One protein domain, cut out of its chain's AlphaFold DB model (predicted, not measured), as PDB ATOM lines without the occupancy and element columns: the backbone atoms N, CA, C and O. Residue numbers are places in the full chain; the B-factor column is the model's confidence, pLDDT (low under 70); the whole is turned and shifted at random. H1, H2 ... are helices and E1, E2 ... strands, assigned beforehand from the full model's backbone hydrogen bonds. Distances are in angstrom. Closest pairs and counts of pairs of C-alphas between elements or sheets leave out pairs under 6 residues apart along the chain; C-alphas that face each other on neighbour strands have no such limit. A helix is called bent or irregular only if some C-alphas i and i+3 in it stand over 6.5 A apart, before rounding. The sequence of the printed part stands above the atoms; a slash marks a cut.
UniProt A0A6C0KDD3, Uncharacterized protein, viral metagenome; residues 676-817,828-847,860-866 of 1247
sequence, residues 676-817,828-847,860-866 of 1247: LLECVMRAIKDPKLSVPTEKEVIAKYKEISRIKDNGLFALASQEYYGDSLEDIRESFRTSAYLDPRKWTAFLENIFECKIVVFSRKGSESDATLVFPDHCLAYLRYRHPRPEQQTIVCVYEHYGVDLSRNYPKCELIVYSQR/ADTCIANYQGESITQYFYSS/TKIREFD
ATOM      1  N   LEU A 676     124.891 150.531 173.575       92.06
ATOM      2  CA  LEU A 676     124.796 151.568 174.616       92.06
ATOM      3  C   LEU A 676     126.058 151.621 175.481       92.06
ATOM      4  O   LEU A 676     126.661 152.676 175.664       92.06
ATOM      5  N   LEU A 677     126.452 150.468 176.014       87.00
ATOM      6  CA  LEU A 677     127.642 150.344 176.840       87.00
ATOM      7  C   LEU A 677     128.882 150.769 176.051       87.00
ATOM      8  O   LEU A 677     129.731 151.486 176.571       87.00
ATOM      9  N   GLU A 678     128.978 150.364 174.788       85.31
ATOM     10  CA  GLU A 678     130.099 150.749 173.941       85.31
ATOM     11  C   GLU A 678     130.175 152.268 173.732       85.31
ATOM     12  O   GLU A 678     131.269 152.830 173.815       85.31
ATOM     13  N   CYS A 679     129.037 152.949 173.536       88.62
ATOM     14  CA  CYS A 679     128.987 154.412 173.508       88.62
ATOM     15  C   CYS A 679     129.587 155.015 174.786       88.62
ATOM     16  O   CYS A 679     130.446 155.891 174.692       88.62
ATOM     17  N   VAL A 680     129.194 154.517 175.964       87.62
ATOM     18  CA  VAL A 680     129.695 154.993 177.268       87.62
ATOM     19  C   VAL A 680     131.200 154.754 177.408       87.62
ATOM     20  O   VAL A 680     131.955 155.670 177.731       87.62
ATOM     21  N   MET A 681     131.673 153.550 177.084       81.25
ATOM     22  CA  MET A 681     133.095 153.208 177.179       81.25
ATOM     23  C   MET A 681     133.964 154.024 176.215       81.25
ATOM     24  O   MET A 681     135.065 154.440 176.576       81.25
ATOM     25  N   ARG A 682     133.483 154.263 174.987       79.94
ATOM     26  CA  ARG A 682     134.176 155.104 173.998       79.94
ATOM     27  C   ARG A 682     134.187 156.575 174.402       79.94
ATOM     28  O   ARG A 682     135.166 157.261 174.127       79.94
ATOM     29  N   ALA A 683     133.125 157.051 175.041       82.00
ATOM     30  CA  ALA A 683     132.993 158.435 175.475       82.00
ATOM     31  C   ALA A 683     133.979 158.804 176.593       82.00
ATOM     32  O   ALA A 683     134.514 159.912 176.595       82.00
ATOM     33  N   ILE A 684     134.237 157.868 177.508       77.81
ATOM     34  CA  ILE A 684     135.014 158.105 178.735       77.81
ATOM     35  C   ILE A 684     136.523 157.920 178.534       77.81
ATOM     36  O   ILE A 684     137.291 158.385 179.367       77.81
ATOM     37  N   LYS A 685     136.940 157.300 177.413       63.16
ATOM     38  CA  LYS A 685     138.326 157.160 176.907       63.16
ATOM     39  C   LYS A 685     139.413 157.412 177.969       63.16
ATOM     40  O   LYS A 685     140.031 158.474 178.014       63.16
ATOM     41  N   ASP A 686     139.702 156.383 178.771       49.84
ATOM     42  CA  ASP A 686     141.007 156.268 179.428       49.84
ATOM     43  C   ASP A 686     142.074 156.299 178.313       49.84
ATOM     44  O   ASP A 686     142.027 155.451 177.412       49.84
ATOM     45  N   PRO A 687     143.018 157.260 178.312       41.81
ATOM     46  CA  PRO A 687     144.033 157.404 177.266       41.81
ATOM     47  C   PRO A 687     144.928 156.165 177.072       41.81
ATOM     48  O   PRO A 687     145.703 156.124 176.118       41.81
ATOM     49  N   LYS A 688     144.822 155.142 177.931       35.56
ATOM     50  CA  LYS A 688     145.515 153.852 177.794       35.56
ATOM     51  C   LYS A 688     144.785 152.805 176.942       35.56
ATOM     52  O   LYS A 688     145.375 151.771 176.642       35.56
ATOM     53  N   LEU A 689     143.529 153.029 176.556       42.00
ATOM     54  CA  LEU A 689     142.725 152.056 175.811       42.00
ATOM     55  C   LEU A 689     142.613 152.460 174.334       42.00
ATOM     56  O   LEU A 689     141.830 153.335 173.966       42.00
ATOM     57  N   SER A 690     143.390 151.795 173.477       50.28
ATOM     58  CA  SER A 690     143.196 151.778 172.021       50.28
ATOM     59  C   SER A 690     141.756 151.398 171.654       50.28
ATOM     60  O   SER A 690     141.078 150.733 172.441       50.28
ATOM     61  N   VAL A 691     141.284 151.823 170.469       56.97
ATOM     62  CA  VAL A 691     139.948 151.478 169.937       56.97
ATOM     63  C   VAL A 691     139.736 149.971 170.112       56.97
ATOM     64  O   VAL A 691     140.463 149.203 169.478       56.97
ATOM     65  N   PRO A 692     138.813 149.542 170.992       57.59
ATOM     66  CA  PRO A 692     138.709 148.137 171.324       57.59
ATOM     67  C   PRO A 692     138.253 147.372 170.085       57.59
ATOM     68  O   PRO A 692     137.308 147.765 169.408       57.59
ATOM     69  N   THR A 693     138.929 146.277 169.775       64.44
ATOM     70  CA  THR A 693     138.439 145.282 168.825       64.44
ATOM     71  C   THR A 693     137.134 144.674 169.344       64.44
ATOM     72  O   THR A 693     136.880 144.640 170.548       64.44
ATOM     73  N   GLU A 694     136.298 144.134 168.457       62.84
ATOM     74  CA  GLU A 694     135.044 143.460 168.834       62.84
ATOM     75  C   GLU A 694     135.261 142.385 169.926       62.84
ATOM     76  O   GLU A 694     134.494 142.284 170.885       62.84
ATOM     77  N   LYS A 695     136.385 141.654 169.865       66.38
ATOM     78  CA  LYS A 695     136.796 140.685 170.897       66.38
ATOM     79  C   LYS A 695     137.121 141.330 172.251       66.38
ATOM     80  O   LYS A 695     136.844 140.723 173.282       66.38
ATOM     81  N   GLU A 696     137.682 142.536 172.272       65.06
ATOM     82  CA  GLU A 696     137.979 143.285 173.502       65.06
ATOM     83  C   GLU A 696     136.718 143.876 174.134       65.06
ATOM     84  O   GLU A 696     136.619 143.905 175.359       65.06
ATOM     85  N   VAL A 697     135.723 144.275 173.333       62.22
ATOM     86  CA  VAL A 697     134.395 144.665 173.841       62.22
ATOM     87  C   VAL A 697     133.723 143.469 174.528       62.22
ATOM     88  O   VAL A 697     133.243 143.592 175.655       62.22
ATOM     89  N   ILE A 698     133.785 142.279 173.920       65.38
ATOM     90  CA  ILE A 698     133.284 141.028 174.519       65.38
ATOM     91  C   ILE A 698     134.085 140.636 175.780       65.38
ATOM     92  O   ILE A 698     133.519 140.128 176.751       65.38
ATOM     93  N   ALA A 699     135.396 140.885 175.821       64.62
ATOM     94  CA  ALA A 699     136.216 140.650 177.012       64.62
ATOM     95  C   ALA A 699     135.901 141.644 178.148       64.62
ATOM     96  O   ALA A 699     135.781 141.236 179.302       64.62
ATOM     97  N   LYS A 700     135.667 142.920 177.833       63.94
ATOM     98  CA  LYS A 700     135.198 143.946 178.782       63.94
ATOM     99  C   LYS A 700     133.780 143.677 179.283       63.94
ATOM    100  O   LYS A 700     133.473 143.941 180.439       63.94
ATOM    101  N   TYR A 701     132.938 143.031 178.481       66.56
ATOM    102  CA  TYR A 701     131.660 142.486 178.942       66.56
ATOM    103  C   TYR A 701     131.843 141.380 180.009       66.56
ATOM    104  O   TYR A 701     131.064 141.292 180.964       66.56
ATOM    105  N   LYS A 702     132.919 140.578 179.938       59.72
ATOM    106  CA  LYS A 702     133.309 139.670 181.040       59.72
ATOM    107  C   LYS A 702     133.834 140.425 182.270       59.72
ATOM    108  O   LYS A 702     133.695 139.933 183.384       59.72
ATOM    109  N   GLU A 703     134.374 141.625 182.103       60.50
ATOM    110  CA  GLU A 703     134.794 142.495 183.208       60.50
ATOM    111  C   GLU A 703     133.604 143.194 183.886       60.50
ATOM    112  O   GLU A 703     133.514 143.211 185.107       60.50
ATOM    113  N   ILE A 704     132.585 143.610 183.130       61.16
ATOM    114  CA  ILE A 704     131.267 143.991 183.677       61.16
ATOM    115  C   ILE A 704     130.580 142.785 184.317       61.16
ATOM    116  O   ILE A 704     129.835 142.907 185.286       61.16
ATOM    117  N   SER A 705     130.905 141.577 183.856       54.66
ATOM    118  CA  SER A 705     130.519 140.361 184.560       54.66
ATOM    119  C   SER A 705     131.220 140.180 185.916       54.66
ATOM    120  O   SER A 705     130.689 139.432 186.723       54.66
ATOM    121  N   ARG A 706     132.315 140.896 186.229       60.06
ATOM    122  CA  ARG A 706     132.847 141.033 187.604       60.06
ATOM    123  C   ARG A 706     132.089 142.083 188.424       60.06
ATOM    124  O   ARG A 706     131.983 141.943 189.636       60.06
ATOM    125  N   ILE A 707     131.472 143.078 187.778       60.94
ATOM    126  CA  ILE A 707     130.518 144.003 188.425       60.94
ATOM    127  C   ILE A 707     129.252 143.251 188.889       60.94
ATOM    128  O   ILE A 707     128.577 143.695 189.819       60.94
ATOM    129  N   LYS A 708     128.968 142.059 188.328       56.12
ATOM    130  CA  LYS A 708     127.823 141.212 188.723       56.12
ATOM    131  C   LYS A 708     127.824 140.811 190.209       56.12
ATOM    132  O   LYS A 708     126.741 140.554 190.749       56.12
ATOM    133  N   ASP A 709     128.989 140.829 190.857       57.88
ATOM    134  CA  ASP A 709     129.157 140.477 192.273       57.88
ATOM    135  C   ASP A 709     129.113 141.696 193.214       57.88
ATOM    136  O   ASP A 709     129.032 141.539 194.428       57.88
ATOM    137  N   ASN A 710     129.094 142.924 192.681       60.66
ATOM    138  CA  ASN A 710     129.393 144.133 193.457       60.66
ATOM    139  C   ASN A 710     128.179 144.766 194.177       60.66
ATOM    140  O   ASN A 710     128.258 145.883 194.674       60.66
ATOM    141  N   GLY A 711     127.022 144.094 194.217       67.69
ATOM    142  CA  GLY A 711     125.815 144.601 194.898       67.69
ATOM    143  C   GLY A 711     125.181 145.865 194.284       67.69
ATOM    144  O   GLY A 711     124.211 146.383 194.828       67.69
ATOM    145  N   LEU A 712     125.683 146.341 193.139       82.69
ATOM    146  CA  LEU A 712     125.305 147.622 192.524       82.69
ATOM    147  C   LEU A 712     124.001 147.593 191.709       82.69
ATOM    148  O   LEU A 712     123.529 148.644 191.290       82.69
ATOM    149  N   PHE A 713     123.384 146.425 191.491       88.25
ATOM    150  CA  PHE A 713     122.118 146.318 190.740       88.25
ATOM    151  C   PHE A 713     120.952 147.073 191.390       88.25
ATOM    152  O   PHE A 713     120.000 147.434 190.704       88.25
ATOM    153  N   ALA A 714     121.063 147.379 192.684       90.69
ATOM    154  CA  ALA A 714     120.160 148.280 193.390       90.69
ATOM    155  C   ALA A 714     119.992 149.636 192.678       90.69
ATOM    156  O   ALA A 714     118.909 150.212 192.705       90.69
ATOM    157  N   LEU A 715     121.015 150.109 191.961       91.81
ATOM    158  CA  LEU A 715     120.966 151.358 191.197       91.81
ATOM    159  C   LEU A 715     119.932 151.351 190.065       91.81
ATOM    160  O   LEU A 715     119.388 152.404 189.762       91.81
ATOM    161  N   ALA A 716     119.640 150.185 189.479       92.94
ATOM    162  CA  ALA A 716     118.648 150.033 188.409       92.94
ATOM    163  C   ALA A 716     117.221 149.793 188.939       92.94
ATOM    164  O   ALA A 716     116.291 149.553 188.171       92.94
ATOM    165  N   SER A 717     117.024 149.791 190.264       93.81
ATOM    166  CA  SER A 717     115.721 149.441 190.844       93.81
ATOM    167  C   SER A 717     114.621 150.436 190.469       93.81
ATOM    168  O   SER A 717     113.458 150.047 190.422       93.81
ATOM    169  N   GLN A 718     114.952 151.703 190.172       93.50
ATOM    170  CA  GLN A 718     113.948 152.681 189.730       93.50
ATOM    171  C   GLN A 718     113.336 152.312 188.380       93.50
ATOM    172  O   GLN A 718     112.130 152.473 188.188       93.50
ATOM    173  N   GLU A 719     114.174 151.834 187.465       93.75
ATOM    174  CA  GLU A 719     113.814 151.451 186.109       93.75
ATOM    175  C   GLU A 719     113.135 150.086 186.041       93.75
ATOM    176  O   GLU A 719     112.305 149.835 185.162       93.75
ATOM    177  N   TYR A 720     113.438 149.229 187.009       93.19
ATOM    178  CA  TYR A 720     112.828 147.919 187.214       93.19
ATOM    179  C   TYR A 720     111.894 147.915 188.430       93.19
ATOM    180  O   TYR A 720     111.949 147.035 189.288       93.19
ATOM    181  N   TYR A 721     111.037 148.932 188.538       87.56
ATOM    182  CA  TYR A 721     110.095 149.025 189.650       87.56
ATOM    183  C   TYR A 721     109.216 147.763 189.733       87.56
ATOM    184  O   TYR A 721     108.590 147.344 188.762       87.56
ATOM    185  N   GLY A 722     109.142 147.178 190.925       82.12
ATOM    186  CA  GLY A 722     108.365 145.974 191.212       82.12
ATOM    187  C   GLY A 722     109.126 144.657 191.051       82.12
ATOM    188  O   GLY A 722     108.654 143.659 191.601       82.12
ATOM    189  N   ASP A 723     110.277 144.657 190.380       88.62
ATOM    190  CA  ASP A 723     111.118 143.470 190.210       88.62
ATOM    191  C   ASP A 723     112.057 143.291 191.412       88.62
ATOM    192  O   ASP A 723     112.464 144.258 192.066       88.62
ATOM    193  N   SER A 724     112.407 142.040 191.730       88.38
ATOM    194  CA  SER A 724     113.425 141.759 192.749       88.38
ATOM    195  C   SER A 724     114.835 142.027 192.210       88.38
ATOM    196  O   SER A 724     115.055 142.065 191.000       88.38
ATOM    197  N   LEU A 725     115.837 142.178 193.086       87.75
ATOM    198  CA  LEU A 725     117.224 142.323 192.623       87.75
ATOM    199  C   LEU A 725     117.702 141.120 191.813       87.75
ATOM    200  O   LEU A 725     118.526 141.270 190.911       87.75
ATOM    201  N   GLU A 726     117.228 139.930 192.162       87.56
ATOM    202  CA  GLU A 726     117.502 138.690 191.456       87.56
ATOM    203  C   GLU A 726     116.937 138.742 190.036       87.56
ATOM    204  O   GLU A 726     117.665 138.423 189.096       87.56
ATOM    205  N   ASP A 727     115.708 139.236 189.872       90.44
ATOM    206  CA  ASP A 727     115.075 139.418 188.562       90.44
ATOM    207  C   ASP A 727     115.803 140.480 187.729       90.44
ATOM    208  O   ASP A 727     116.081 140.262 186.552       90.44
ATOM    209  N   ILE A 728     116.199 141.603 188.341       91.25
ATOM    210  CA  ILE A 728     116.993 142.653 187.679       91.25
ATOM    211  C   ILE A 728     118.332 142.084 187.204       91.25
ATOM    212  O   ILE A 728     118.759 142.304 186.067       91.25
ATOM    213  N   ARG A 729     119.008 141.322 188.070       87.25
ATOM    214  CA  ARG A 729     120.282 140.673 187.754       87.25
ATOM    215  C   ARG A 729     120.117 139.656 186.628       87.25
ATOM    216  O   ARG A 729     121.004 139.563 185.778       87.25
ATOM    217  N   GLU A 730     119.028 138.896 186.620       87.44
ATOM    218  CA  GLU A 730     118.749 137.924 185.567       87.44
ATOM    219  C   GLU A 730     118.400 138.612 184.247       87.44
ATOM    220  O   GLU A 730     118.975 138.262 183.220       87.44
ATOM    221  N   SER A 731     117.590 139.671 184.281       88.81
ATOM    222  CA  SER A 731     117.301 140.524 183.123       88.81
ATOM    223  C   SER A 731     118.587 141.066 182.492       88.81
ATOM    224  O   SER A 731     118.780 140.968 181.284       88.81
ATOM    225  N   PHE A 732     119.551 141.536 183.294       86.50
ATOM    226  CA  PHE A 732     120.854 141.969 182.769       86.50
ATOM    227  C   PHE A 732     121.629 140.847 182.056       86.50
ATOM    228  O   PHE A 732     122.416 141.108 181.145       86.50
ATOM    229  N   ARG A 733     121.466 139.596 182.502       81.56
ATOM    230  CA  ARG A 733     122.182 138.428 181.965       81.56
ATOM    231  C   ARG A 733     121.531 137.870 180.708       81.56
ATOM    232  O   ARG A 733     122.257 137.420 179.826       81.56
ATOM    233  N   THR A 734     120.203 137.868 180.653       83.94
ATOM    234  CA  THR A 734     119.432 137.245 179.573       83.94
ATOM    235  C   THR A 734     118.972 138.238 178.515       83.94
ATOM    236  O   THR A 734     118.554 137.804 177.442       83.94
ATOM    237  N   SER A 735     119.058 139.551 178.771       81.94
ATOM    238  CA  SER A 735     118.554 140.547 177.827       81.94
ATOM    239  C   SER A 735     119.268 140.474 176.478       81.94
ATOM    240  O   SER A 735     120.491 140.569 176.378       81.94
ATOM    241  N   ALA A 736     118.463 140.386 175.421       84.00
ATOM    242  CA  ALA A 736     118.918 140.430 174.038       84.00
ATOM    243  C   ALA A 736     119.379 141.830 173.594       84.00
ATOM    244  O   ALA A 736     119.955 141.950 172.517       84.00
ATOM    245  N   TYR A 737     119.113 142.877 174.386       91.06
ATOM    246  CA  TYR A 737     119.498 144.265 174.121       91.06
ATOM    247  C   TYR A 737     119.619 145.060 175.428       91.06
ATOM    248  O   TYR A 737     118.751 144.989 176.300       91.06
ATOM    249  N   LEU A 738     120.687 145.840 175.587       90.69
ATOM    250  CA  LEU A 738     120.864 146.688 176.763       90.69
ATOM    251  C   LEU A 738     120.066 147.990 176.605       90.69
ATOM    252  O   LEU A 738     120.625 149.022 176.236       90.69
ATOM    253  N   ASP A 739     118.759 147.922 176.879       93.25
ATOM    254  CA  ASP A 739     117.834 149.050 176.716       93.25
ATOM    255  C   ASP A 739     118.272 150.272 177.555       93.25
ATOM    256  O   ASP A 739     118.330 150.181 178.790       93.25
ATOM    257  N   PRO A 740     118.546 151.433 176.924       93.19
ATOM    258  CA  PRO A 740     118.892 152.657 177.640       93.19
ATOM    259  C   PRO A 740     117.824 153.103 178.641       93.19
ATOM    260  O   PRO A 740     118.149 153.709 179.658       93.19
ATOM    261  N   ARG A 741     116.552 152.756 178.416       92.81
ATOM    262  CA  ARG A 741     115.458 153.065 179.350       92.81
ATOM    263  C   ARG A 741     115.599 152.333 180.682       92.81
ATOM    264  O   ARG A 741     115.033 152.775 181.675       92.81
ATOM    265  N   LYS A 742     116.337 151.222 180.707       93.44
ATOM    266  CA  LYS A 742     116.481 150.343 181.870       93.44
ATOM    267  C   LYS A 742     117.827 150.445 182.578       93.44
ATOM    268  O   LYS A 742     117.911 150.167 183.768       93.44
ATOM    269  N   TRP A 743     118.884 150.797 181.849       92.75
ATOM    270  CA  TRP A 743     120.261 150.624 182.328       92.75
ATOM    271  C   TRP A 743     121.050 151.922 182.488       92.75
ATOM    272  O   TRP A 743     122.205 151.878 182.912       92.75
ATOM    273  N   THR A 744     120.446 153.076 182.198       90.88
ATOM    274  CA  THR A 744     121.138 154.364 182.288       90.88
ATOM    275  C   THR A 744     121.637 154.677 183.700       90.88
ATOM    276  O   THR A 744     122.835 154.912 183.828       90.88
ATOM    277  N   ALA A 745     120.820 154.622 184.767       89.50
ATOM    278  CA  ALA A 745     121.314 154.937 186.120       89.50
ATOM    279  C   ALA A 745     122.475 154.035 186.551       89.50
ATOM    280  O   ALA A 745     123.454 154.499 187.136       89.50
ATOM    281  N   PHE A 746     122.378 152.743 186.241       90.06
ATOM    282  CA  PHE A 746     123.416 151.771 186.557       90.06
ATOM    283  C   PHE A 746     124.747 152.125 185.881       90.06
ATOM    284  O   PHE A 746     125.782 152.169 186.545       90.06
ATOM    285  N   LEU A 747     124.718 152.436 184.581       88.69
ATOM    286  CA  LEU A 747     125.914 152.816 183.830       88.69
ATOM    287  C   LEU A 747     126.452 154.192 184.249       88.69
ATOM    288  O   LEU A 747     127.660 154.330 184.400       88.69
ATOM    289  N   GLU A 748     125.586 155.179 184.491       87.62
ATOM    290  CA  GLU A 748     125.981 156.516 184.964       87.62
ATOM    291  C   GLU A 748     126.829 156.444 186.239       87.62
ATOM    292  O   GLU A 748     127.870 157.092 186.324       87.62
ATOM    293  N   ASN A 749     126.421 155.613 187.200       85.88
ATOM    294  CA  ASN A 749     127.126 155.454 188.472       85.88
ATOM    295  C   ASN A 749     128.427 154.649 188.336       85.88
ATOM    296  O   ASN A 749     129.423 155.008 188.947       85.88
ATOM    297  N   ILE A 750     128.447 153.575 187.535       84.56
ATOM    298  CA  ILE A 750     129.664 152.760 187.335       84.56
ATOM    299  C   ILE A 750     130.775 153.562 186.665       84.56
ATOM    300  O   ILE A 750     131.953 153.372 186.954       84.56
ATOM    301  N   PHE A 751     130.385 154.410 185.723       82.81
ATOM    302  CA  PHE A 751     131.298 155.127 184.856       82.81
ATOM    303  C   PHE A 751     131.474 156.601 185.255       82.81
ATOM    304  O   PHE A 751     132.118 157.347 184.521       82.81
ATOM    305  N   GLU A 752     130.889 157.021 186.384       83.19
ATOM    306  CA  GLU A 752     130.913 158.400 186.900       83.19
ATOM    307  C   GLU A 752     130.582 159.451 185.819       83.19
ATOM    308  O   GLU A 752     131.195 160.514 185.706       83.19
ATOM    309  N   CYS A 753     129.586 159.147 184.986       84.62
ATOM    310  CA  CYS A 753     129.215 159.952 183.825       84.62
ATOM    311  C   CYS A 753     127.718 160.265 183.813       84.62
ATOM    312  O   CYS A 753     126.936 159.696 184.574       84.62
ATOM    313  N   LYS A 754     127.309 161.183 182.936       86.94
ATOM    314  CA  LYS A 754     125.901 161.463 182.655       86.94
ATOM    315  C   LYS A 754     125.548 160.954 181.269       86.94
ATOM    316  O   LYS A 754     126.235 161.299 180.318       86.94
ATOM    317  N   ILE A 755     124.472 160.190 181.125       88.81
ATOM    318  CA  ILE A 755     124.027 159.645 179.843       88.81
ATOM    319  C   ILE A 755     122.729 160.347 179.434       88.81
ATOM    320  O   ILE A 755     121.753 160.389 180.184       88.81
ATOM    321  N   VAL A 756     122.708 160.897 178.223       89.56
ATOM    322  CA  VAL A 756     121.524 161.518 177.613       89.56
ATOM    323  C   VAL A 756     121.173 160.730 176.364       89.56
ATOM    324  O   VAL A 756     121.997 160.614 175.461       89.56
ATOM    325  N   VAL A 757     119.963 160.179 176.310       91.88
ATOM    326  CA  VAL A 757     119.544 159.281 175.228       91.88
ATOM    327  C   VAL A 757     118.522 159.978 174.346       91.88
ATOM    328  O   VAL A 757     117.455 160.372 174.808       91.88
ATOM    329  N   PHE A 758     118.824 160.079 173.062       92.94
ATOM    330  CA  PHE A 758     117.891 160.485 172.021       92.94
ATOM    331  C   PHE A 758     117.494 159.252 171.225       92.94
ATOM    332  O   PHE A 758     118.362 158.479 170.836       92.94
ATOM    333  N   SER A 759     116.206 159.062 170.962       93.06
ATOM    334  CA  SER A 759     115.695 157.917 170.216       93.06
ATOM    335  C   SER A 759     114.825 158.352 169.055       93.06
ATOM    336  O   SER A 759     114.010 159.269 169.175       93.06
ATOM    337  N   ARG A 760     114.989 157.672 167.925       91.56
ATOM    338  CA  ARG A 760     114.157 157.849 166.736       91.56
ATOM    339  C   ARG A 760     113.323 156.597 166.507       91.56
ATOM    340  O   ARG A 760     113.878 155.521 166.264       91.56
ATOM    341  N   LYS A 761     111.994 156.734 166.548       84.31
ATOM    342  CA  LYS A 761     111.075 155.614 166.323       84.31
ATOM    343  C   LYS A 761     110.824 155.427 164.828       84.31
ATOM    344  O   LYS A 761     110.297 156.298 164.148       84.31
ATOM    345  N   GLY A 762     111.195 154.260 164.307       78.69
ATOM    346  CA  GLY A 762     110.894 153.866 162.932       78.69
ATOM    347  C   GLY A 762     111.404 154.849 161.865       78.69
ATOM    348  O   GLY A 762     112.593 155.173 161.825       78.69
ATOM    349  N   SER A 763     110.492 155.288 160.990       71.38
ATOM    350  CA  SER A 763     110.749 156.204 159.868       71.38
ATOM    351  C   SER A 763     110.564 157.687 160.208       71.38
ATOM    352  O   SER A 763     110.589 158.513 159.295       71.38
ATOM    353  N   GLU A 764     110.341 158.040 161.476       79.44
ATOM    354  CA  GLU A 764     110.239 159.442 161.893       79.44
ATOM    355  C   GLU A 764     111.521 160.200 161.514       79.44
ATOM    356  O   GLU A 764     112.625 159.662 161.612       79.44
ATOM    357  N   SER A 765     111.392 161.443 161.038       78.69
ATOM    358  CA  SER A 765     112.552 162.287 160.712       78.69
ATOM    359  C   SER A 765     113.265 162.789 161.963       78.69
ATOM    360  O   SER A 765     114.480 163.002 161.942       78.69
ATOM    361  N   ASP A 766     112.501 162.938 163.041       84.75
ATOM    362  CA  ASP A 766     112.885 163.645 164.247       84.75
ATOM    363  C   ASP A 766     113.223 162.647 165.350       84.75
ATOM    364  O   ASP A 766     112.581 161.608 165.503       84.75
ATOM    365  N   ALA A 767     114.251 162.956 166.131       87.31
ATOM    366  CA  ALA A 767     114.564 162.180 167.324       87.31
ATOM    367  C   ALA A 767     113.968 162.840 168.566       87.31
ATOM    368  O   ALA A 767     113.979 164.063 168.698       87.31
ATOM    369  N   THR A 768     113.497 162.023 169.496       87.00
ATOM    370  CA  THR A 768     112.927 162.462 170.769       87.00
ATOM    371  C   THR A 768     113.863 162.108 171.911       87.00
ATOM    372  O   THR A 768     114.632 161.151 171.843       87.00
ATOM    373  N   LEU A 769     113.824 162.894 172.974       86.50
ATOM    374  CA  LEU A 769     114.571 162.605 174.187       86.50
ATOM    375  C   LEU A 769     113.889 161.469 174.959       86.50
ATOM    376  O   LEU A 769     112.681 161.509 175.189       86.50
ATOM    377  N   VAL A 770     114.660 160.464 175.366       87.19
ATOM    378  CA  VAL A 770     114.155 159.295 176.093       87.19
ATOM    379  C   VAL A 770     114.449 159.422 177.577       87.19
ATOM    380  O   VAL A 770     115.570 159.726 177.990       87.19
ATOM    381  N   PHE A 771     113.427 159.151 178.382       83.00
ATOM    382  CA  PHE A 771     113.550 159.025 179.827       83.00
ATOM    383  C   PHE A 771     113.792 157.568 180.213       83.00
ATOM    384  O   PHE A 771     113.212 156.678 179.586       83.00
ATOM    385  N   PRO A 772     114.583 157.315 181.267       89.25
ATOM    386  CA  PRO A 772     114.569 156.021 181.923       89.25
ATOM    387  C   PRO A 772     113.160 155.682 182.413       89.25
ATOM    388  O   PRO A 772     112.403 156.566 182.839       89.25
ATOM    389  N   ASP A 773     112.812 154.402 182.370       88.19
ATOM    390  CA  ASP A 773     111.557 153.910 182.920       88.19
ATOM    391  C   ASP A 773     111.488 154.223 184.417       88.19
ATOM    392  O   ASP A 773     112.496 154.220 185.116       88.19
ATOM    393  N   HIS A 774     110.299 154.527 184.929       84.88
ATOM    394  CA  HIS A 774     110.093 154.698 186.365       84.88
ATOM    395  C   HIS A 774     108.617 154.730 186.730       84.88
ATOM    396  O   HIS A 774     107.748 155.039 185.913       84.88
ATOM    397  N   CYS A 775     108.343 154.494 188.011       77.44
ATOM    398  CA  CYS A 775     107.054 154.792 188.611       77.44
ATOM    399  C   CYS A 775     107.080 156.176 189.286       77.44
ATOM    400  O   CYS A 775     108.014 156.503 190.022       77.44
ATOM    401  N   LEU A 776     106.028 156.972 189.071       75.19
ATOM    402  CA  LEU A 776     105.800 158.306 189.650       75.19
ATOM    403  C   LEU A 776     106.806 159.390 189.244       75.19
ATOM    404  O   LEU A 776     106.466 160.248 188.450       75.19
ATOM    405  N   ALA A 777     108.007 159.419 189.812       81.94
ATOM    406  CA  ALA A 777     109.013 160.436 189.507       81.94
ATOM    407  C   ALA A 777     110.386 159.784 189.412       81.94
ATOM    408  O   ALA A 777     110.732 158.948 190.248       81.94
ATOM    409  N   TYR A 778     111.171 160.157 188.407       86.38
ATOM    410  CA  TYR A 778     112.555 159.713 188.300       86.38
ATOM    411  C   TYR A 778     113.427 160.558 189.230       86.38
ATOM    412  O   TYR A 778     113.415 161.788 189.147       86.38
ATOM    413  N   LEU A 779     114.141 159.918 190.157       89.69
ATOM    414  CA  LEU A 779     114.919 160.624 191.178       89.69
ATOM    415  C   LEU A 779     116.397 160.390 190.895       89.69
ATOM    416  O   LEU A 779     116.787 159.241 190.696       89.69
ATOM    417  N   ARG A 780     117.223 161.436 190.966       88.12
ATOM    418  CA  ARG A 780     118.684 161.325 190.832       88.12
ATOM    419  C   ARG A 780     119.426 162.155 191.875       88.12
ATOM    420  O   ARG A 780     118.880 163.132 192.377       88.12
ATOM    421  N   TYR A 781     120.669 161.791 192.172       86.62
ATOM    422  CA  TYR A 781     121.548 162.635 192.983       86.62
ATOM    423  C   TYR A 781     122.207 163.714 192.133       86.62
ATOM    424  O   TYR A 781     122.513 163.487 190.958       86.62
ATOM    425  N   ARG A 782     122.423 164.888 192.725       81.06
ATOM    426  CA  ARG A 782     123.264 165.918 192.118       81.06
ATOM    427  C   ARG A 782     124.720 165.463 192.189       81.06
ATOM    428  O   ARG A 782     125.185 165.001 193.230       81.06
ATOM    429  N   HIS A 783     125.444 165.586 191.081       77.62
ATOM    430  CA  HIS A 783     126.870 165.273 191.078       77.62
ATOM    431  C   HIS A 783     127.622 166.298 191.952       77.62
ATOM    432  O   HIS A 783     127.335 167.487 191.817       77.62
ATOM    433  N   PRO A 784     128.588 165.907 192.810       71.19
ATOM    434  CA  PRO A 784     129.305 166.847 193.686       71.19
ATOM    435  C   PRO A 784     130.142 167.885 192.930       71.19
ATOM    436  O   PRO A 784     130.436 168.956 193.452       71.19
ATOM    437  N   ARG A 785     130.560 167.534 191.709       70.88
ATOM    438  CA  ARG A 785     131.339 168.377 190.794       70.88
ATOM    439  C   ARG A 785     130.714 168.311 189.408       70.88
ATOM    440  O   ARG A 785     131.217 167.571 188.558       70.88
ATOM    441  N   PRO A 786     129.536 168.920 189.199       68.12
ATOM    442  CA  PRO A 786     128.822 168.794 187.935       68.12
ATOM    443  C   PRO A 786     129.698 169.270 186.773       68.12
ATOM    444  O   PRO A 786     129.772 168.591 185.761       68.12
ATOM    445  N   GLU A 787     130.480 170.331 186.945       64.38
ATOM    446  CA  GLU A 787     131.395 170.879 185.941       64.38
ATOM    447  C   GLU A 787     132.496 169.913 185.464       64.38
ATOM    448  O   GLU A 787     133.037 170.096 184.374       64.38
ATOM    449  N   GLN A 788     132.813 168.872 186.242       67.12
ATOM    450  CA  GLN A 788     133.834 167.871 185.903       67.12
ATOM    451  C   GLN A 788     133.243 166.579 185.318       67.12
ATOM    452  O   GLN A 788     133.996 165.718 184.870       67.12
ATOM    453  N   GLN A 789     131.914 166.431 185.309       75.69
ATOM    454  CA  GLN A 789     131.256 165.207 184.853       75.69
ATOM    455  C   GLN A 789     131.261 165.104 183.316       75.69
ATOM    456  O   GLN A 789     130.916 166.052 182.604       75.69
ATOM    457  N   THR A 790     131.625 163.937 182.781       79.62
ATOM    458  CA  THR A 790     131.529 163.649 181.340       79.62
ATOM    459  C   THR A 790     130.071 163.426 180.937       79.62
ATOM    460  O   THR A 790     129.369 162.650 181.589       79.62
ATOM    461  N   ILE A 791     129.623 164.055 179.844       84.19
ATOM    462  CA  ILE A 791     128.282 163.846 179.283       84.19
ATOM    463  C   ILE A 791     128.370 162.968 178.035       84.19
ATOM    464  O   ILE A 791     128.951 163.324 177.012       84.19
ATOM    465  N   VAL A 792     127.733 161.809 178.108       87.38
ATOM    466  CA  VAL A 792     127.603 160.835 177.033       87.38
ATOM    467  C   VAL A 792     126.248 161.028 176.356       87.38
ATOM    468  O   VAL A 792     125.216 160.568 176.842       87.38
ATOM    469  N   CYS A 793     126.241 161.701 175.210       90.62
ATOM    470  CA  CYS A 793     125.046 161.826 174.380       90.62
ATOM    471  C   CYS A 793     124.943 160.620 173.434       90.62
ATOM    472  O   CYS A 793     125.838 160.369 172.629       90.62
ATOM    473  N   VAL A 794     123.849 159.870 173.531       93.38
ATOM    474  CA  VAL A 794     123.605 158.621 172.802       93.38
ATOM    475  C   VAL A 794     122.431 158.805 171.852       93.38
ATOM    476  O   VAL A 794     121.408 159.372 172.227       93.38
ATOM    477  N   TYR A 795     122.564 158.298 170.630       94.81
ATOM    478  CA  TYR A 795     121.522 158.301 169.613       94.81
ATOM    479  C   TYR A 795     121.078 156.867 169.289       94.81
ATOM    480  O   TYR A 795     121.808 156.114 168.654       94.81
ATOM    481  N   GLU A 796     119.893 156.474 169.750       95.12
ATOM    482  CA  GLU A 796     119.250 155.178 169.521       95.12
ATOM    483  C   GLU A 796     118.358 155.234 168.267       95.12
ATOM    484  O   GLU A 796     117.428 156.037 168.184       95.12
ATOM    485  N   HIS A 797     118.610 154.385 167.268       92.75
ATOM    486  CA  HIS A 797     117.774 154.333 166.065       92.75
ATOM    487  C   HIS A 797     117.832 152.977 165.341       92.75
ATOM    488  O   HIS A 797     118.803 152.228 165.437       92.75
ATOM    489  N   TYR A 798     116.801 152.690 164.540       90.31
ATOM    490  CA  TYR A 798     116.732 151.507 163.662       90.31
ATOM    491  C   TYR A 798     117.391 151.722 162.287       90.31
ATOM    492  O   TYR A 798     117.542 150.800 161.494       90.31
ATOM    493  N   GLY A 799     117.827 152.950 161.991       84.88
ATOM    494  CA  GLY A 799     118.419 153.286 160.691       84.88
ATOM    495  C   GLY A 799     117.355 153.336 159.601       84.88
ATOM    496  O   GLY A 799     116.278 153.873 159.843       84.88
ATOM    497  N   VAL A 800     117.683 152.849 158.402       76.00
ATOM    498  CA  VAL A 800     116.727 152.701 157.283       76.00
ATOM    499  C   VAL A 800     116.094 151.302 157.278       76.00
ATOM    500  O   VAL A 800     115.071 151.085 156.638       76.00
ATOM    501  N   ASP A 801     116.671 150.363 158.026       67.06
ATOM    502  CA  ASP A 801     116.277 148.962 158.013       67.06
ATOM    503  C   ASP A 801     115.417 148.624 159.241       67.06
ATOM    504  O   ASP A 801     115.925 148.384 160.338       67.06
ATOM    505  N   LEU A 802     114.093 148.615 159.057       67.69
ATOM    506  CA  LEU A 802     113.125 148.238 160.094       67.69
ATOM    507  C   LEU A 802     113.110 146.723 160.392       67.69
ATOM    508  O   LEU A 802     112.402 146.310 161.304       67.69
ATOM    509  N   SER A 803     113.873 145.892 159.665       73.31
ATOM    510  CA  SER A 803     113.905 144.429 159.865       73.31
ATOM    511  C   SER A 803     114.725 143.972 161.081       73.31
ATOM    512  O   SER A 803     114.739 142.788 161.415       73.31
ATOM    513  N   ARG A 804     115.399 144.897 161.779       77.19
ATOM    514  CA  ARG A 804     116.235 144.585 162.946       77.19
ATOM    515  C   ARG A 804     115.404 144.276 164.190       77.19
ATOM    516  O   ARG A 804     114.478 145.003 164.536       77.19
ATOM    517  N   ASN A 805     115.841 143.260 164.935       83.50
ATOM    518  CA  ASN A 805     115.200 142.843 166.186       83.50
ATOM    519  C   ASN A 805     115.403 143.836 167.348       83.50
ATOM    520  O   ASN A 805     114.649 143.797 168.315       83.50
ATOM    521  N   TYR A 806     116.414 144.710 167.279       87.44
ATOM    522  CA  TYR A 806     116.717 145.710 168.308       87.44
ATOM    523  C   TYR A 806     117.310 146.992 167.691       87.44
ATOM    524  O   TYR A 806     117.923 146.929 166.617       87.44
ATOM    525  N   PRO A 807     117.140 148.163 168.336       91.25
ATOM    526  CA  PRO A 807     117.725 149.412 167.862       91.25
ATOM    527  C   PRO A 807     119.231 149.476 168.151       91.25
ATOM    528  O   PRO A 807     119.731 148.865 169.094       91.25
ATOM    529  N   LYS A 808     119.971 150.257 167.358       91.00
ATOM    530  CA  LYS A 808     121.404 150.498 167.575       91.00
ATOM    531  C   LYS A 808     121.604 151.852 168.249       91.00
ATOM    532  O   LYS A 808     121.020 152.845 167.822       91.00
ATOM    533  N   CYS A 809     122.456 151.901 169.269       94.12
ATOM    534  CA  CYS A 809     122.950 153.153 169.842       94.12
ATOM    535  C   CYS A 809     124.203 153.618 169.095       94.12
ATOM    536  O   CYS A 809     125.066 152.801 168.801       94.12
ATOM    537  N   GLU A 810     124.337 154.911 168.835       92.56
ATOM    538  CA  GLU A 810     125.554 155.548 168.324       92.56
ATOM    539  C   GLU A 810     125.942 156.732 169.217       92.56
ATOM    540  O   GLU A 810     125.098 157.323 169.891       92.56
ATOM    541  N   LEU A 811     127.232 157.071 169.255       91.00
ATOM    542  CA  LEU A 811     127.731 158.148 170.111       91.00
ATOM    543  C   LEU A 811     127.597 159.494 169.395       91.00
ATOM    544  O   LEU A 811     128.011 159.624 168.247       91.00
ATOM    545  N   ILE A 812     127.069 160.514 170.065       90.25
ATOM    546  CA  ILE A 812     127.064 161.888 169.556       90.25
ATOM    547  C   ILE A 812     128.384 162.566 169.935       90.25
ATOM    548  O   ILE A 812     128.750 162.625 171.109       90.25
ATOM    549  N   VAL A 813     129.084 163.099 168.936       86.56
ATOM    550  CA  VAL A 813     130.383 163.773 169.061       86.56
ATOM    551  C   VAL A 813     130.364 165.121 168.343       86.56
ATOM    552  O   VAL A 813     129.470 165.400 167.543       86.56
ATOM    553  N   TYR A 814     131.370 165.958 168.589       83.31
ATOM    554  CA  TYR A 814     131.563 167.197 167.836       83.31
ATOM    555  C   TYR A 814     133.000 167.312 167.309       83.31
ATOM    556  O   TYR A 814     133.942 166.742 167.869       83.31
ATOM    557  N   SER A 815     133.166 168.035 166.199       76.38
ATOM    558  CA  SER A 815     134.466 168.303 165.570       76.38
ATOM    559  C   SER A 815     134.719 169.805 165.437       76.38
ATOM    560  O   SER A 815     133.810 170.556 165.085       76.38
ATOM    561  N   GLN A 816     135.958 170.239 165.697       72.81
ATOM    562  CA  GLN A 816     136.437 171.602 165.441       72.81
ATOM    563  C   GLN A 816     137.193 171.640 164.099       72.81
ATOM    564  O   GLN A 816     138.109 170.848 163.881       72.81
ATOM    565  N   ARG A 817     136.842 172.571 163.195       58.22
ATOM    566  CA  ARG A 817     137.368 172.628 161.807       58.22
ATOM    567  C   ARG A 817     138.900 172.733 161.648       58.22
ATOM    568  O   ARG A 817     139.373 172.546 160.532       58.22
ATOM    569  N   ALA A 828     133.233 170.792 180.663       52.25
ATOM    570  CA  ALA A 828     134.204 171.868 180.477       52.25
ATOM    571  C   ALA A 828     134.291 172.351 179.013       52.25
ATOM    572  O   ALA A 828     134.463 173.542 178.774       52.25
ATOM    573  N   ASP A 829     134.183 171.443 178.033       51.59
ATOM    574  CA  ASP A 829     134.239 171.769 176.597       51.59
ATOM    575  C   ASP A 829     132.955 172.442 176.097       51.59
ATOM    576  O   ASP A 829     132.969 173.252 175.170       51.59
ATOM    577  N   THR A 830     131.836 172.096 176.717       49.28
ATOM    578  CA  THR A 830     130.578 172.799 176.550       49.28
ATOM    579  C   THR A 830     130.464 173.748 177.735       49.28
ATOM    580  O   THR A 830     130.411 173.291 178.864       49.28
ATOM    581  N   CYS A 831     130.380 175.069 177.549       46.03
ATOM    582  CA  CYS A 831     130.102 176.029 178.644       46.03
ATOM    583  C   CYS A 831     128.732 175.818 179.341       46.03
ATOM    584  O   CYS A 831     128.225 176.692 180.043       46.03
ATOM    585  N   ILE A 832     128.143 174.647 179.141       47.50
ATOM    586  CA  ILE A 832     127.028 174.026 179.816       47.50
ATOM    587  C   ILE A 832     127.249 173.935 181.344       47.50
ATOM    588  O   ILE A 832     126.274 174.036 182.087       47.50
ATOM    589  N   ALA A 833     128.493 173.865 181.845       39.53
ATOM    590  CA  ALA A 833     128.787 173.941 183.286       39.53
ATOM    591  C   ALA A 833     128.355 175.259 183.969       39.53
ATOM    592  O   ALA A 833     128.174 175.285 185.185       39.53
ATOM    593  N   ASN A 834     128.164 176.350 183.212       41.22
ATOM    594  CA  ASN A 834     127.695 177.626 183.763       41.22
ATOM    595  C   ASN A 834     126.170 177.700 183.950       41.22
ATOM    596  O   ASN A 834     125.694 178.675 184.529       41.22
ATOM    597  N   TYR A 835     125.409 176.676 183.543       46.09
ATOM    598  CA  TYR A 835     124.084 176.414 184.118       46.09
ATOM    599  C   TYR A 835     124.278 175.812 185.518       46.09
ATOM    600  O   TYR A 835     124.003 174.640 185.783       46.09
ATOM    601  N   GLN A 836     124.851 176.620 186.411       39.00
ATOM    602  CA  GLN A 836     124.964 176.303 187.824       39.00
ATOM    603  C   GLN A 836     123.554 176.303 188.421       39.00
ATOM    604  O   GLN A 836     122.979 177.352 188.685       39.00
ATOM    605  N   GLY A 837     123.015 175.099 188.606       42.59
ATOM    606  CA  GLY A 837     121.687 174.853 189.159       42.59
ATOM    607  C   GLY A 837     120.632 174.717 188.064       42.59
ATOM    608  O   GLY A 837     120.408 175.638 187.294       42.59
ATOM    609  N   GLU A 838     119.970 173.560 187.999       44.50
ATOM    610  CA  GLU A 838     118.762 173.361 187.174       44.50
ATOM    611  C   GLU A 838     118.991 173.240 185.649       44.50
ATOM    612  O   GLU A 838     118.256 173.728 184.803       44.50
ATOM    613  N   SER A 839     119.991 172.419 185.337       52.88
ATOM    614  CA  SER A 839     119.976 171.302 184.383       52.88
ATOM    615  C   SER A 839     119.759 171.539 182.875       52.88
ATOM    616  O   SER A 839     118.665 171.750 182.371       52.88
ATOM    617  N   ILE A 840     120.802 171.187 182.118       51.97
ATOM    618  CA  ILE A 840     120.772 170.673 180.730       51.97
ATOM    619  C   ILE A 840     119.590 169.747 180.486       51.97
ATOM    620  O   ILE A 840     118.957 169.758 179.439       51.97
ATOM    621  N   THR A 841     119.326 168.894 181.472       53.78
ATOM    622  CA  THR A 841     118.258 167.925 181.395       53.78
ATOM    623  C   THR A 841     116.910 168.622 181.553       53.78
ATOM    624  O   THR A 841     116.098 168.410 180.679       53.78
ATOM    625  N   GLN A 842     116.666 169.537 182.505       54.88
ATOM    626  CA  GLN A 842     115.461 170.391 182.474       54.88
ATOM    627  C   GLN A 842     115.392 171.215 181.209       54.88
ATOM    628  O   GLN A 842     114.287 171.383 180.752       54.88
ATOM    629  N   TYR A 843     116.486 171.713 180.637       59.41
ATOM    630  CA  TYR A 843     116.433 172.461 179.384       59.41
ATOM    631  C   TYR A 843     115.967 171.568 178.225       59.41
ATOM    632  O   TYR A 843     114.994 171.892 177.548       59.41
ATOM    633  N   PHE A 844     116.589 170.400 178.032       60.50
ATOM    634  CA  PHE A 844     116.160 169.430 177.022       60.50
ATOM    635  C   PHE A 844     114.750 168.876 177.318       60.50
ATOM    636  O   PHE A 844     113.959 168.675 176.398       60.50
ATOM    637  N   TYR A 845     114.406 168.671 178.593       60.75
ATOM    638  CA  TYR A 845     113.105 168.170 179.034       60.75
ATOM    639  C   TYR A 845     112.017 169.244 178.899       60.75
ATOM    640  O   TYR A 845     110.994 168.962 178.300       60.75
ATOM    641  N   SER A 846     112.221 170.478 179.361       55.22
ATOM    642  CA  SER A 846     111.274 171.605 179.265       55.22
ATOM    643  C   SER A 846     111.048 172.048 177.823       55.22
ATOM    644  O   SER A 846     109.913 172.328 177.444       55.22
ATOM    645  N   SER A 847     112.088 172.014 176.987       53.44
ATOM    646  CA  SER A 847     111.975 172.338 175.561       53.44
ATOM    647  C   SER A 847     111.215 171.256 174.778       53.44
ATOM    648  O   SER A 847     110.424 171.575 173.891       53.44
ATOM    649  N   THR A 860     106.488 163.399 184.477       51.41
ATOM    650  CA  THR A 860     107.239 162.999 185.651       51.41
ATOM    651  C   THR A 860     108.549 163.789 185.716       51.41
ATOM    652  O   THR A 860     109.568 163.444 185.124       51.41
ATOM    653  N   LYS A 861     108.507 164.925 186.424       63.28
ATOM    654  CA  LYS A 861     109.680 165.771 186.687       63.28
ATOM    655  C   LYS A 861     110.828 164.909 187.219       63.28
ATOM    656  O   LYS A 861     110.663 164.255 188.252       63.28
ATOM    657  N   ILE A 862     111.986 164.947 186.555       71.94
ATOM    658  CA  ILE A 862     113.223 164.461 187.170       71.94
ATOM    659  C   ILE A 862     113.496 165.344 188.383       71.94
ATOM    660  O   ILE A 862     113.556 166.566 188.253       71.94
ATOM    661  N   ARG A 863     113.626 164.734 189.561       78.56
ATOM    662  CA  ARG A 863     113.939 165.447 190.803       78.56
ATOM    663  C   ARG A 863     115.364 165.135 191.222       78.56
ATOM    664  O   ARG A 863     115.743 163.966 191.315       78.56
ATOM    665  N   GLU A 864     116.139 166.186 191.450       79.75
ATOM    666  CA  GLU A 864     117.494 166.079 191.977       79.75
ATOM    667  C   GLU A 864     117.492 166.176 193.496       79.75
ATOM    668  O   GLU A 864     116.732 166.955 194.071       79.75
ATOM    669  N   PHE A 865     118.361 165.394 194.127       83.44
ATOM    670  CA  PHE A 865     118.513 165.351 195.572       83.44
ATOM    671  C   PHE A 865     119.976 165.485 195.973       83.44
ATOM    672  O   PHE A 865     120.872 165.003 195.278       83.44
ATOM    673  N   ASP A 866     120.177 166.079 197.143       83.56
ATOM    674  CA  ASP A 866     121.448 166.119 197.855       83.56
ATOM    675  C   ASP A 866     121.299 165.286 199.139       83.56
ATOM    676  O   ASP A 866     120.282 165.389 199.834       83.56
TER     677      ASP A 866
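AT A GLANCE: This is residues 676 to 817, 828 to 847 and 860 to 866 of the 1247 residues of an uncharacterized protein of viral metagenome (UniProt A0A6C0KDD3). A strongly twisted sheet of four strands has helices H1 and H5 over one face, and H2 and H4 lie farther out beyond them, with short H3 packed on both H4 and H5. Away from H2 and H4, H7 grazes the sheet, with H6 near one end of it, and E3 and E6 pair as a small second sheet. The printed part has 169 residues, with seven named helices and six named strands in the order H1 H2 H3 H4 H5 E1 E2 E3 E4 E5 H6 H7 E6. The large sheet runs E2 E1 E4 E5 and is mixed, E3 and E6 are parallel, and the class is mixed, helices and strands. The whole is compact and rounded, with a radius of gyration of the C-alphas of 16.5 A and spans of 41 by 40 by 39 A.

HOW THE PARTS SIT: Start at the inner strands E1, residues 753 to 760, and E4, residues 790 to 797: they are parallel, and N 756 and O 792 are within hydrogen-bond range at 2.9 A. E2, residues 768 to 770, forms a hairpin with E1, with N 768 and O 759 at 2.8 A. E5, residues 808 to 816, forms a hairpin with E4, with N 810 and O 795 at 2.8 A. H1, residues 676 to 684, and H5, residues 740 to 750, are on the same face of this sheet, two layers, helices over strands, at heights of 7.5 A and 9.4 A. H5 runs along the strands, at 12 degrees to E1 on the local plane. H1 and H5 only just touch, with 3 pairs of C-alphas within 8 A; the closest C-alphas are those of Leu 676 and Pro 740, 6.7 A apart. H3, residues 712 to 716, touches H5, closest at the C-alphas of Leu 715 and Phe 746, 5.3 A. H3 also touches H4, residues 725 to 734, closest at the C-alphas of Phe 713 and Leu 725, 6.6 A. H2, residues 694 to 707, is close to H1 but not clearly touching, and their closest C-alphas, those of Glu 678 and Val 697, are 7.4 A apart. H7, residues 840 to 847, only grazes the sheet, and H6, residues 831 to 834, is close to H7 but not clearly touching, with the C-alphas of Ile 832 and Ile 840 closest at 7.2 A. E3, residues 779 to 781, is parallel to E6, residues 863 to 865, with N 865 and O 780 at 2.9 A. In H1, H2, H4 and H7 every O i to N i+4 pair is within hydrogen-bond range; H5 has 5 of 7, H3 has 0 of 1 but 2 of 2 O i to N i+3 pairs, and H6 is too short for an i+4 pair.

IN THESE COORDINATES: Find C-alpha 676 at (124.796, 151.568, 174.616), where H1 begins, 12.8 A long. H2 measures 20.1 A, H4 14.2 A and H5 14.5 A; H5 is irregular, with C-alphas 742 and 745 7.9 A apart. Find C-alpha 753 at (129.215, 159.952, 183.825), from which E1 runs 22.9 A; E4 runs 22.6 A and E5 26.0 A. E6 ends at C-alpha 865, (118.513, 165.351, 195.572).

THE WHOLE: The C-alphas of Ser 724 and Arg 817 are the two farthest apart, at 49.8 A. Residues 818 to 827 and 848 to 859 are not printed, and the C-alphas across these cuts are 19.0 A and 14.5 A apart. Of the links that are printed whole, none is long. The mean pLDDT of the printed part is 76.3, and 55 residues are under 70, among them residues 685 to 711 and 828 to 847.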